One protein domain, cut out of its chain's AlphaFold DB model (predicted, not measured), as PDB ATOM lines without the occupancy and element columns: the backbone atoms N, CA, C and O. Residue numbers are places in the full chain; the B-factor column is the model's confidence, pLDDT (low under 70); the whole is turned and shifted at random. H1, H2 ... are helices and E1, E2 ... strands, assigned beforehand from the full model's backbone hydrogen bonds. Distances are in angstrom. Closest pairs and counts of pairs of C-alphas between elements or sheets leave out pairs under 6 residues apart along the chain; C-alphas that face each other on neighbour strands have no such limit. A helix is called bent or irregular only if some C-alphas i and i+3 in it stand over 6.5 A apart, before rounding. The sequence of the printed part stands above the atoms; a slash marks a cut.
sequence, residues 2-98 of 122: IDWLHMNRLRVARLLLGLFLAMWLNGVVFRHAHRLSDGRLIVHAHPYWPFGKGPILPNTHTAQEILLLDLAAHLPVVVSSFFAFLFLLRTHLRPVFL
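What this domain is: This is residues 2 to 98 of the 122 residues of an uncharacterized protein of Spirosoma radiotolerans (UniProt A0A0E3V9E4). Two long helical arms, H2 and H3b, spread as a V from a small head, where H3a, the other arm of bent H3, packs on strand E2 of a three-stranded sheet. Short H1 sits at H2's far tip. The 97 printed residues run H1 H2 E1 E2 E3 H3, mostly helix; the mixed sheet's order is E2, E1, E3. The whole is only just extended, close to loose: radius of gyration of the C-alphas 18.9 A, spans 57 by 39 by 22 A.

How they stand to each other: Start at H1, residues 2 to 7; it meets H2, residues 9 to 29, only through their link. Next, E1, residues 31 to 35, and E2, residues 41 to 45, form an antiparallel hairpin, with N 34 and O 42 within hydrogen-bond range at 2.8 A. E3, residues 56 to 58, is parallel to E1, with N 35 and O 57 at 3.1 A. H3, residues 63 to 97, was assigned as one helix by its hydrogen bonds but is bent: C-alphas 73 and 76 are 6.8 A apart, between arms H3a, residues 63 to 73, and H3b, residues 76 to 97. H3a only grazes the sheet, with residues 66 to 73; its closest C-alphas to E2 are Asp 70 and His 44, 6.1 A. H2, with residues 20 to 24 alone, touches H3b at a steep tilt of 64 degrees, opposite ways; the closest C-alphas are Trp 24 and Pro 76, 5.9 A. Each O i to N i+4 pair is within range in H1, H2 and H3a, but 15 of 18 in H3b.

Where its parts are: Find C-alpha 9 at (221.558, 219.280, 246.804); H2 runs 29.9 A to Val 29. H3b runs 31.8 A to C-alpha 97 at (216.052, 234.275, 219.099).

The domain as a whole: The C-alphas farthest apart, Ser 37 and Leu 98, are 58.9 A apart. The printed part has no cut, and no link is long. Look for pLDDT under 70 at residues 51 to 55 and 93 to 98.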
ATOM      1  N   ILE A   2     231.498 214.527 246.514       72.56
ATOM      2  CA  ILE A   2     230.638 215.096 245.459       72.56
ATOM      3  C   ILE A   2     229.266 214.393 245.381       72.56
ATOM      4  O   ILE A   2     228.239 215.068 245.341       72.56
ATOM      5  N   ASP A   3     229.214 213.062 245.496       75.62
ATOM      6  CA  ASP A   3     227.951 212.300 245.414       75.62
ATOM      7  C   ASP A   3     226.979 212.608 246.560       75.62
ATOM      8  O   ASP A   3     225.773 212.744 246.360       75.62
ATOM      9  N   TRP A   4     227.508 212.818 247.770       80.94
ATOM     10  CA  TRP A   4     226.714 213.238 248.929       80.94
ATOM     11  C   TRP A   4     226.059 214.603 248.699       80.94
ATOM     12  O   TRP A   4     224.894 214.811 249.055       80.94
ATOM     13  N   LEU A   5     226.799 215.519 248.069       73.31
ATOM     14  CA  LEU A   5     226.333 216.862 247.753       73.31
ATOM     15  C   LEU A   5     225.248 216.825 246.670       73.31
ATOM     16  O   LEU A   5     224.273 217.566 246.765       73.31
ATOM     17  N   HIS A   6     225.356 215.919 245.693       77.69
ATOM     18  CA  HIS A   6     224.307 215.690 244.698       77.69
ATOM     19  C   HIS A   6     223.026 215.123 245.318       77.69
ATOM     20  O   HIS A   6     221.944 215.647 245.040       77.69
ATOM     21  N   MET A   7     223.135 214.125 246.203       84.56
ATOM     22  CA  MET A   7     221.970 213.542 246.887       84.56
ATOM     23  C   MET A   7     221.267 214.542 247.814       84.56
ATOM     24  O   MET A   7     220.041 214.553 247.911       84.56
ATOM     25  N   ASN A   8     222.027 215.420 248.474       90.31
ATOM     26  CA  ASN A   8     221.485 216.410 249.408       90.31
ATOM     27  C   ASN A   8     221.321 217.807 248.796       90.31
ATOM     28  O   ASN A   8     220.951 218.737 249.515       90.31
ATOM     29  N   ARG A   9     221.527 217.972 247.481       91.06
ATOM     30  CA  ARG A   9     221.558 219.280 246.804       91.06
ATOM     31  C   ARG A   9     220.348 220.141 247.138       91.06
ATOM     32  O   ARG A   9     220.489 221.315 247.458       91.06
ATOM     33  N   LEU A  10     219.154 219.552 247.090       92.50
ATOM     34  CA  LEU A  10     217.906 220.264 247.370       92.50
ATOM     35  C   LEU A  10     217.766 220.645 248.847       92.50
ATOM     36  O   LEU A  10     217.223 221.704 249.148       92.50
ATOM     37  N   ARG A  11     218.256 219.810 249.769       92.31
ATOM     38  CA  ARG A  11     218.236 220.118 251.207       92.31
ATOM     39  C   ARG A  11     219.179 221.273 251.513       92.31
ATOM     40  O   ARG A  11     218.758 222.243 252.131       92.31
ATOM     41  N   VAL A  12     220.406 221.205 250.998       92.75
ATOM     42  CA  VAL A  12     221.397 222.280 251.128       92.75
ATOM     43  C   VAL A  12     220.868 223.572 250.504       92.75
ATOM     44  O   VAL A  12     220.897 224.611 251.151       92.75
ATOM     45  N   ALA A  13     220.288 223.507 249.301       91.62
ATOM     46  CA  ALA A  13     219.704 224.676 248.645       91.62
ATOM     47  C   ALA A  13     218.575 225.314 249.468       91.62
ATOM     48  O   ALA A  13     218.525 226.533 249.585       91.62
ATOM     49  N   ARG A  14     217.689 224.512 250.074       94.50
ATOM     50  CA  ARG A  14     216.616 225.023 250.944       94.50
ATOM     51  C   ARG A  14     217.161 225.668 252.215       94.50
ATOM     52  O   ARG A  14     216.658 226.714 252.605       94.50
ATOM     53  N   LEU A  15     218.179 225.071 252.837       95.56
ATOM     54  CA  LEU A  15     218.831 225.643 254.018       95.56
ATOM     55  C   LEU A  15     219.500 226.980 253.692       95.56
ATOM     56  O   LEU A  15     219.278 227.960 254.395       95.56
ATOM     57  N   LEU A  16     220.257 227.038 252.594       92.62
ATOM     58  CA  LEU A  16     220.900 228.270 252.136       92.62
ATOM     59  C   LEU A  16     219.872 229.339 251.755       92.62
ATOM     60  O   LEU A  16     220.058 230.501 252.097       92.62
ATOM     61  N   LEU A  17     218.768 228.955 251.105       92.38
ATOM     62  CA  LEU A  17     217.675 229.875 250.796       92.38
ATOM     63  C   LEU A  17     217.013 230.407 252.072       92.38
ATOM     64  O   LEU A  17     216.771 231.605 252.176       92.38
ATOM     65  N   GLY A  18     216.745 229.542 253.052       94.69
ATOM     66  CA  GLY A  18     216.193 229.953 254.342       94.69
ATOM     67  C   GLY A  18     217.111 230.937 255.069       94.69
ATOM     68  O   GLY A  18     216.652 231.985 255.517       94.69
ATOM     69  N   LEU A  19     218.414 230.646 255.110       92.12
ATOM     70  CA  LEU A  19     219.422 231.539 255.681       92.12
ATOM     71  C   LEU A  19     219.468 232.885 254.944       92.12
ATOM     72  O   LEU A  19     219.464 233.936 255.579       92.12
ATOM     73  N   PHE A  20     219.456 232.855 253.612       91.56
ATOM     74  CA  PHE A  20     219.450 234.053 252.777       91.56
ATOM     75  C   PHE A  20     218.238 234.946 253.064       91.56
ATOM     76  O   PHE A  20     218.386 236.150 253.267       91.56
ATOM     77  N   LEU A  21     217.041 234.358 253.133       92.19
ATOM     78  CA  LEU A  21     215.809 235.086 253.441       92.19
ATOM     79  C   LEU A  21     215.822 235.655 254.863       92.19
ATOM     80  O   LEU A  21     215.388 236.788 255.061       92.19
ATOM     81  N   ALA A  22     216.357 234.915 255.837       91.38
ATOM     82  CA  ALA A  22     216.514 235.403 257.203       91.38
ATOM     83  C   ALA A  22     217.469 236.607 257.273       91.38
ATOM     84  O   ALA A  22     217.146 237.607 257.912       91.38
ATOM     85  N   MET A  23     218.606 236.555 256.567       89.88
ATOM     86  CA  MET A  23     219.535 237.690 256.458       89.88
ATOM     87  C   MET A  23     218.888 238.901 255.777       89.88
ATOM     88  O   MET A  23     219.097 240.036 256.202       89.88
ATOM     89  N   TRP A  24     218.080 238.670 254.741       90.12
ATOM     90  CA  TRP A  24     217.366 239.735 254.041       90.12
ATOM     91  C   TRP A  24     216.330 240.408 254.947       90.12
ATOM     92  O   TRP A  24     216.334 241.629 255.093       90.12
ATOM     93  N   LEU A  25     215.499 239.610 255.629       90.44
ATOM     94  CA  LEU A  25     214.519 240.103 256.598       90.44
ATOM     95  C   LEU A  25     215.201 240.885 257.724       90.44
ATOM     96  O   LEU A  25     214.727 241.951 258.112       90.44
ATOM     97  N   ASN A  26     216.346 240.395 258.196       89.31
ATOM     98  CA  ASN A  26     217.150 241.068 259.202       89.31
ATOM     99  C   ASN A  26     217.576 242.479 258.771       89.31
ATOM    100  O   ASN A  26     217.410 243.437 259.524       89.31
ATOM    101  N   GLY A  27     218.068 242.608 257.536       86.06
ATOM    102  CA  GLY A  27     218.490 243.882 256.952       86.06
ATOM    103  C   GLY A  27     217.368 244.909 256.774       86.06
ATOM    104  O   GLY A  27     217.668 246.081 256.551       86.06
ATOM    105  N   VAL A  28     216.102 244.489 256.879       86.69
ATOM    106  CA  VAL A  28     214.918 245.361 256.820       86.69
ATOM    107  C   VAL A  28     214.372 245.645 258.219       86.69
ATOM    108  O   VAL A  28     214.164 246.803 258.569       86.69
ATOM    109  N   VAL A  29     214.148 244.604 259.025       87.88
ATOM    110  CA  VAL A  29     213.444 244.704 260.316       87.88
ATOM    111  C   VAL A  29     214.328 245.274 261.421       87.88
ATOM    112  O   VAL A  29     213.861 246.077 262.222       87.88
ATOM    113  N   PHE A  30     215.602 244.881 261.468       86.38
ATOM    114  CA  PHE A  30     216.524 245.264 262.544       86.38
ATOM    115  C   PHE A  30     217.508 246.359 262.120       86.38
ATOM    116  O   PHE A  30     218.546 246.559 262.758       86.38
ATOM    117  N   ARG A  31     217.207 247.069 261.028       86.69
ATOM    118  CA  ARG A  31     218.041 248.162 260.528       86.69
ATOM    119  C   ARG A  31     217.887 249.398 261.410       86.69
ATOM    120  O   ARG A  31     216.775 249.835 261.684       86.69
ATOM    121  N   HIS A  32     219.003 249.972 261.829       87.69
ATOM    122  CA  HIS A  32     219.043 251.144 262.701       87.69
ATOM    123  C   HIS A  32     220.295 251.977 262.419       87.69
ATOM    124  O   HIS A  32     221.169 251.564 261.653       87.69
ATOM    125  N   ALA A  33     220.354 253.174 263.005       87.44
ATOM    126  CA  ALA A  33     221.432 254.125 262.782       87.44
ATOM    127  C   ALA A  33     222.252 254.372 264.054       87.44
ATOM    128  O   ALA A  33     221.710 254.489 265.155       87.44
ATOM    129  N   HIS A  34     223.559 254.537 263.879       86.19
ATOM    130  CA  HIS A  34     224.471 255.021 264.901       86.19
ATOM    131  C   HIS A  34     225.113 256.331 264.482       86.19
ATOM    132  O   HIS A  34     225.447 256.537 263.313       86.19
ATOM    133  N   ARG A  35     225.327 257.207 265.463       85.19
ATOM    134  CA  ARG A  35     226.107 258.431 265.278       85.19
ATOM    135  C   ARG A  35     227.538 258.210 265.761       85.19
ATOM    136  O   ARG A  35     227.751 257.804 266.906       85.19
ATOM    137  N   LEU A  36     228.505 258.481 264.891       81.94
ATOM    138  CA  LEU A  36     229.927 258.462 265.223       81.94
ATOM    139  C   LEU A  36     230.333 259.741 265.962       81.94
ATOM    140  O   LEU A  36     229.640 260.761 265.915       81.94
ATOM    141  N   SER A  37     231.484 259.686 266.632       81.38
ATOM    142  CA  SER A  37     232.075 260.824 267.350       81.38
ATOM    143  C   SER A  37     232.387 262.017 266.441       81.38
ATOM    144  O   SER A  37     232.356 263.155 266.893       81.38
ATOM    145  N   ASP A  38     232.628 261.768 265.156       84.44
ATOM    146  CA  ASP A  38     232.843 262.784 264.120       84.44
ATOM    147  C   ASP A  38     231.541 263.331 263.504       84.44
ATOM    148  O   ASP A  38     231.575 264.177 262.613       84.44
ATOM    149  N   GLY A  39     230.382 262.854 263.965       83.12
ATOM    150  CA  GLY A  39     229.073 263.274 263.484       83.12
ATOM    151  C   GLY A  39     228.550 262.515 262.264       83.12
ATOM    152  O   GLY A  39     227.407 262.771 261.879       83.12
ATOM    153  N   ARG A  40     229.302 261.567 261.688       85.44
ATOM    154  CA  ARG A  40     228.792 260.703 260.609       85.44
ATOM    155  C   ARG A  40     227.695 259.768 261.126       85.44
ATOM    156  O   ARG A  40     227.746 259.300 262.263       85.44
ATOM    157  N   LEU A  41     226.705 259.493 260.278       86.31
ATOM    158  CA  LEU A  41     225.651 258.512 260.541       86.31
ATOM    159  C   LEU A  41     225.953 257.227 259.777       86.31
ATOM    160  O   LEU A  41     226.173 257.261 258.568       86.31
ATOM    161  N   ILE A  42     225.940 256.106 260.485       86.31
ATOM    162  CA  ILE A  42     226.128 254.771 259.916       86.31
ATOM    163  C   ILE A  42     224.863 253.969 260.162       86.31
ATOM    164  O   ILE A  42     224.291 254.045 261.244       86.31
ATOM    165  N   VAL A  43     224.412 253.233 259.147       87.44
ATOM    166  CA  VAL A  43     223.158 252.481 259.191       87.44
ATOM    167  C   VAL A  43     223.437 251.016 258.903       87.44
ATOM    168  O   VAL A  43     223.770 250.666 257.772       87.44
ATOM    169  N   HIS A  44     223.233 250.158 259.895       88.56
ATOM    170  CA  HIS A  44     223.443 248.713 259.788       88.56
ATOM    171  C   HIS A  44     222.327 247.940 260.503       88.56
ATOM    172  O   HIS A  44     221.393 248.532 261.043       88.56
ATOM    173  N   ALA A  45     222.377 246.608 260.461       87.75
ATOM    174  CA  ALA A  45     221.398 245.737 261.110       87.75
ATOM    175  C   ALA A  45     222.079 244.667 261.971       87.75
ATOM    176  O   ALA A  45     223.120 244.129 261.593       87.75
ATOM    177  N   HIS A  46     221.462 244.325 263.103       83.94
ATOM    178  CA  HIS A  46     221.892 243.238 263.988       83.94
ATOM    179  C   HIS A  46     220.929 242.056 263.899       83.94
ATOM    180  O   HIS A  46     219.743 242.305 263.734       83.94
ATOM    181  N   PRO A  47     221.388 240.807 264.114       80.25
ATOM    182  CA  PRO A  47     220.521 239.622 264.182       80.25
ATOM    183  C   PRO A  47     219.551 239.615 265.381       80.25
ATOM    184  O   PRO A  47     218.823 238.646 265.584       80.25
ATOM    185  N   TYR A  48     219.564 240.666 266.198       81.25
ATOM    186  CA  TYR A  48     218.723 240.862 267.369       81.25
ATOM    187  C   TYR A  48     218.444 242.357 267.561       81.25
ATOM    188  O   TYR A  48     219.154 243.213 267.036       81.25
ATOM    189  N   TRP A  49     217.414 242.676 268.342       75.94
ATOM    190  CA  TRP A  49     217.065 244.060 268.646       75.94
ATOM    191  C   TRP A  49     218.093 244.690 269.604       75.94
ATOM    192  O   TRP A  49     218.321 244.130 270.680       75.94
ATOM    193  N   PRO A  50     218.708 245.839 269.267       71.69
ATOM    194  CA  PRO A  50     219.652 246.489 270.166       71.69
ATOM    195  C   PRO A  50     218.932 247.033 271.407       71.69
ATOM    196  O   PRO A  50     217.884 247.677 271.322       71.69
ATOM    197  N   PHE A  51     219.507 246.793 272.586       66.31
ATOM    198  CA  PHE A  51     218.989 247.313 273.850       66.31
ATOM    199  C   PHE A  51     219.321 248.808 273.979       66.31
ATOM    200  O   PHE A  51     220.329 249.189 274.567       66.31
ATOM    201  N   GLY A  52     218.477 249.675 273.421       64.88
ATOM    202  CA  GLY A  52     218.587 251.123 273.585       64.88
ATOM    203  C   GLY A  52     217.303 251.848 273.196       64.88
ATOM    204  O   GLY A  52     216.515 251.364 272.385       64.88
ATOM    205  N   LYS A  53     217.053 252.999 273.827       58.47
ATOM    206  CA  LYS A  53     215.856 253.811 273.576       58.47
ATOM    207  C   LYS A  53     216.159 254.841 272.483       58.47
ATOM    208  O   LYS A  53     216.900 255.784 272.735       58.47
ATOM    209  N   GLY A  54     215.557 254.678 271.306       68.12
ATOM    210  CA  GLY A  54     215.572 255.667 270.219       68.12
ATOM    211  C   GLY A  54     216.068 255.118 268.872       68.12
ATOM    212  O   GLY A  54     216.660 254.045 268.834       68.12
ATOM    213  N   PRO A  55     215.822 255.833 267.758       66.06
ATOM    214  CA  PRO A  55     216.224 255.404 266.411       66.06
ATOM    215  C   PRO A  55     217.714 255.629 266.099       66.06
ATOM    216  O   PRO A  55     218.232 255.052 265.146       66.06
ATOM    217  N   ILE A  56     218.390 256.483 266.877       74.94
ATOM    218  CA  ILE A  56     219.808 256.814 266.718       74.94
ATOM    219  C   ILE A  56     220.507 256.525 268.040       74.94
ATOM    220  O   ILE A  56     220.242 257.197 269.040       74.94
ATOM    221  N   LEU A  57     221.392 255.533 268.040       77.19
ATOM    222  CA  LEU A  57     222.169 255.153 269.216       77.19
ATOM    223  C   LEU A  57     223.613 255.677 269.107       77.19
ATOM    224  O   LEU A  57     224.118 255.903 268.000       77.19
ATOM    225  N   PRO A  58     224.318 255.877 270.234       77.38
ATOM    226  CA  PRO A  58     225.763 256.080 270.198       77.38
ATOM    227  C   PRO A  58     226.447 254.867 269.552       77.38
ATOM    228  O   PRO A  58     226.016 253.728 269.743       77.38
ATOM    229  N   ASN A  59     227.487 255.097 268.748       79.44
ATOM    230  CA  ASN A  59     228.241 254.006 268.135       79.44
ATOM    231  C   ASN A  59     229.046 253.229 269.191       79.44
ATOM    232  O   ASN A  59     229.968 253.782 269.787       79.44
ATOM    233  N   THR A  60     228.725 251.949 269.380       81.69
ATOM    234  CA  THR A  60     229.480 251.024 270.243       81.69
ATOM    235  C   THR A  60     230.412 250.099 269.466       81.69
ATOM    236  O   THR A  60     231.055 249.247 270.070       81.69
ATOM    237  N   HIS A  61     230.479 250.244 268.141       83.62
ATOM    238  CA  HIS A  61     231.242 249.362 267.270       83.62
ATOM    239  C   HIS A  61     232.589 249.940 266.873       83.62
ATOM    240  O   HIS A  61     232.741 251.143 266.620       83.62
ATOM    241  N   THR A  62     233.555 249.039 266.720       88.94
ATOM    242  CA  THR A  62     234.805 249.347 266.030       88.94
ATOM    243  C   THR A  62     234.559 249.521 264.526       88.94
ATOM    244  O   THR A  62     233.588 249.014 263.962       88.94
ATOM    245  N   ALA A  63     235.458 250.227 263.833       85.56
ATOM    246  CA  ALA A  63     235.345 250.427 262.384       85.56
ATOM    247  C   ALA A  63     235.336 249.098 261.598       85.56
ATOM    248  O   ALA A  63     234.658 248.982 260.579       85.56
ATOM    249  N   GLN A  64     236.058 248.086 262.087       89.56
ATOM    250  CA  GLN A  64     236.110 246.762 261.467       89.56
ATOM    251  C   GLN A  64     234.793 245.993 261.631       89.56
ATOM    252  O   GLN A  64     234.343 245.347 260.686       89.56
ATOM    253  N   GLU A  65     234.151 246.082 262.798       88.75
ATOM    254  CA  GLU A  65     232.823 245.493 263.019       88.75
ATOM    255  C   GLU A  65     231.775 246.125 262.112       88.75
ATOM    256  O   GLU A  65     230.989 245.411 261.492       88.75
ATOM    257  N   ILE A  66     231.804 247.453 261.983       86.88
ATOM    258  CA  ILE A  66     230.918 248.182 261.075       86.88
ATOM    259  C   ILE A  66     231.107 247.691 259.641       86.88
ATOM    260  O   ILE A  66     230.123 247.378 258.976       86.88
ATOM    261  N   LEU A  67     232.352 247.564 259.178       87.88
ATOM    262  CA  LEU A  67     232.643 247.077 257.829       87.88
ATOM    263  C   LEU A  67     232.097 245.656 257.600       87.88
ATOM    264  O   LEU A  67     231.537 245.373 256.542       87.88
ATOM    265  N   LEU A  68     232.238 244.765 258.584       89.00
ATOM    266  CA  LEU A  68     231.726 243.393 258.501       89.00
ATOM    267  C   LEU A  68     230.195 243.350 258.471       89.00
ATOM    268  O   LEU A  68     229.616 242.618 257.664       89.00
ATOM    269  N   LEU A  69     229.543 244.134 259.331       87.69
ATOM    270  CA  LEU A  69     228.085 244.248 259.373       87.69
ATOM    271  C   LEU A  69     227.540 244.817 258.063       87.69
ATOM    272  O   LEU A  69     226.546 244.313 257.539       87.69
ATOM    273  N   ASP A  70     228.215 245.821 257.513       85.75
ATOM    274  CA  ASP A  70     227.836 246.449 256.256       85.75
ATOM    275  C   ASP A  70     227.971 245.477 255.076       85.75
ATOM    276  O   ASP A  70     227.035 245.316 254.288       85.75
ATOM    277  N   LEU A  71     229.082 244.737 255.006       87.19
ATOM    278  CA  LEU A  71     229.294 243.715 253.983       87.19
ATOM    279  C   LEU A  71     228.227 242.613 254.060       87.19
ATOM    280  O   LEU A  71     227.646 242.232 253.040       87.19
ATOM    281  N   ALA A  72     227.931 242.127 255.268       85.69
ATOM    282  CA  ALA A  72     226.919 241.099 255.489       85.69
ATOM    283  C   ALA A  72     225.505 241.583 255.126       85.69
ATOM    284  O   ALA A  72     224.722 240.814 254.565       85.69
ATOM    285  N   ALA A  73     225.182 242.849 255.405       84.50
ATOM    286  CA  ALA A  73     223.883 243.443 255.094       84.50
ATOM    287  C   ALA A  73     223.680 243.697 253.590       84.50
ATOM    288  O   ALA A  73     222.553 243.604 253.099       84.50
ATOM    289  N   HIS A  74     224.751 243.991 252.846       86.19
ATOM    290  CA  HIS A  74     224.677 244.263 251.406       86.19
ATOM    291  C   HIS A  74     224.695 243.002 250.538       86.19
ATOM    292  O   HIS A  74     224.162 243.016 249.425       86.19
ATOM    293  N   LEU A  75     225.256 241.896 251.032       87.00
ATOM    294  CA  LEU A  75     225.399 240.656 250.269       87.00
ATOM    295  C   LEU A  75     224.061 240.123 249.709       87.00
ATOM    296  O   LEU A  75     224.018 239.804 248.517       87.00
ATOM    297  N   PRO A  76     222.944 240.104 250.470       88.31
ATOM    298  CA  PRO A  76     221.645 239.718 249.928       88.31
ATOM    299  C   PRO A  76     221.181 240.611 248.773       88.31
ATOM    300  O   PRO A  76     220.702 240.111 247.757       88.31
ATOM    301  N   VAL A  77     221.368 241.927 248.891       87.88
ATOM    302  CA  VAL A  77     220.958 242.896 247.864       87.88
ATOM    303  C   VAL A  77     221.767 242.707 246.584       87.88
ATOM    304  O   VAL A  77     221.184 242.636 245.502       87.88
ATOM    305  N   VAL A  78     223.092 242.579 246.692       89.81
ATOM    306  CA  VAL A  78     223.983 242.377 245.537       89.81
ATOM    307  C   VAL A  78     223.641 241.078 244.807       89.81
ATOM    308  O   VAL A  78     223.453 241.088 243.590       89.81
ATOM    309  N   VAL A  79     223.492 239.971 245.541       89.88
ATOM    310  CA  VAL A  79     223.176 238.661 244.953       89.88
ATOM    311  C   VAL A  79     221.800 238.674 244.282       89.88
ATOM    312  O   VAL A  79     221.680 238.253 243.130       89.88
ATOM    313  N   SER A  80     220.770 239.201 244.951       89.44
ATOM    314  CA  SER A  80     219.431 239.328 244.361       89.44
ATOM    315  C   SER A  80     219.435 240.203 243.110       89.44
ATOM    316  O   SER A  80     218.820 239.831 242.113       89.44
ATOM    317  N   SER A  81     220.152 241.329 243.137       90.50
ATOM    318  CA  SER A  81     220.235 242.258 242.002       90.50
ATOM    319  C   SER A  81     220.933 241.617 240.806       90.50
ATOM    320  O   SER A  81     220.470 241.757 239.677       90.50
ATOM    321  N   PHE A  82     222.000 240.853 241.049       92.50
ATOM    322  CA  PHE A  82     222.705 240.106 240.010       92.50
ATOM    323  C   PHE A  82     221.796 239.071 239.331       92.50
ATOM    324  O   PHE A  82     221.687 239.047 238.105       92.50
ATOM    325  N   PHE A  83     221.082 238.248 240.106       90.31
ATOM    326  CA  PHE A  83     220.159 237.265 239.528       90.31
ATOM    327  C   PHE A  83     218.945 237.910 238.853       90.31
ATOM    328  O   PHE A  83     218.510 237.423 237.809       90.31
ATOM    329  N   ALA A  84     218.424 239.014 239.396       89.88
ATOM    330  CA  ALA A  84     217.367 239.792 238.756       89.88
ATOM    331  C   ALA A  84     217.836 240.355 237.408       89.88
ATOM    332  O   ALA A  84     217.131 240.217 236.411       89.88
ATOM    333  N   PHE A  85     219.053 240.900 237.347       92.38
ATOM    334  CA  PHE A  85     219.669 241.353 236.103       92.38
ATOM    335  C   PHE A  85     219.792 240.216 235.081       92.38
ATOM    336  O   PHE A  85     219.358 240.376 233.943       92.38
ATOM    337  N   LEU A  86     220.301 239.043 235.477       91.31
ATOM    338  CA  LEU A  86     220.394 237.883 234.582       91.31
ATOM    339  C   LEU A  86     219.022 237.403 234.094       91.31
ATOM    340  O   LEU A  86     218.877 237.012 232.932       91.31
ATOM    341  N   PHE A  87     218.013 237.425 234.966       88.50
ATOM    342  CA  PHE A  87     216.644 237.076 234.603       88.50
ATOM    343  C   PHE A  87     216.082 238.055 233.569       88.50
ATOM    344  O   PHE A  87     215.604 237.615 232.522       88.50
ATOM    345  N   LEU A  88     216.216 239.360 233.817       88.50
ATOM    346  CA  LEU A  88     215.792 240.412 232.893       88.50
ATOM    347  C   LEU A  88     216.527 240.298 231.552       88.50
ATOM    348  O   LEU A  88     215.891 240.278 230.497       88.50
ATOM    349  N   LEU A  89     217.848 240.117 231.581       88.44
ATOM    350  CA  LEU A  89     218.668 239.910 230.389       88.44
ATOM    351  C   LEU A  89     218.176 238.699 229.585       88.44
ATOM    352  O   LEU A  89     217.951 238.805 228.381       88.44
ATOM    353  N   ARG A  90     217.915 237.562 230.239       82.62
ATOM    354  CA  ARG A  90     217.338 236.379 229.581       82.62
ATOM    355  C   ARG A  90     215.972 236.678 228.964       82.62
ATOM    356  O   ARG A  90     215.707 236.213 227.855       82.62
ATOM    357  N   THR A  91     215.095 237.398 229.662       80.62
ATOM    358  CA  THR A  91     213.768 237.749 229.131       80.62
ATOM    359  C   THR A  91     213.839 238.719 227.958       80.62
ATOM    360  O   THR A  91     213.010 238.601 227.066       80.62
ATOM    361  N   HIS A  92     214.836 239.607 227.910       77.19
ATOM    362  CA  HIS A  92     215.044 240.541 226.801       77.19
ATOM    363  C   HIS A  92     215.772 239.918 225.602       77.19
ATOM    364  O   HIS A  92     215.500 240.298 224.469       77.19
ATOM    365  N   LEU A  93     216.643 238.925 225.813       69.69
ATOM    366  CA  LEU A  93     217.327 238.212 224.724       69.69
ATOM    367  C   LEU A  93     216.478 237.085 224.111       69.69
ATOM    368  O   LEU A  93     216.621 236.778 222.929       69.69
ATOM    369  N   ARG A  94     215.560 236.475 224.872       59.66
ATOM    370  CA  ARG A  94     214.618 235.467 224.347       59.66
ATOM    371  C   ARG A  94     213.760 235.922 223.154       59.66
ATOM    372  O   ARG A  94     213.645 235.121 222.229       59.66
ATOM    373  N   PRO A  95     213.162 237.129 223.120       57.22
ATOM    374  CA  PRO A  95     212.343 237.558 221.987       57.22
ATOM    375  C   PRO A  95     213.143 237.755 220.693       57.22
ATOM    376  O   PRO A  95     212.542 237.737 219.628       57.22
ATOM    377  N   VAL A  96     214.476 237.887 220.754       55.81
ATOM    378  CA  VAL A  96     215.329 238.049 219.559       55.81
ATOM    379  C   VAL A  96     215.624 236.708 218.870       55.81
ATOM    380  O   VAL A  96     215.784 236.670 217.656       55.81
ATOM    381  N   PHE A  97     215.647 235.596 219.617       51.38
ATOM    382  CA  PHE A  97     216.052 234.275 219.099       51.38
ATOM    383  C   PHE A  97     214.942 233.213 219.097       51.38
ATOM    384  O   PHE A  97     215.185 232.076 218.702       51.38
ATOM    385  N   LEU A  98     213.723 233.554 219.522       52.78
ATOM    386  CA  LEU A  98     212.556 232.671 219.443       52.78
ATOM    387  C   LEU A  98     211.570 233.174 218.384       52.78
ATOM    388  O   LEU A  98     210.407 233.447 218.684       52.78
TER     389      LEU A  98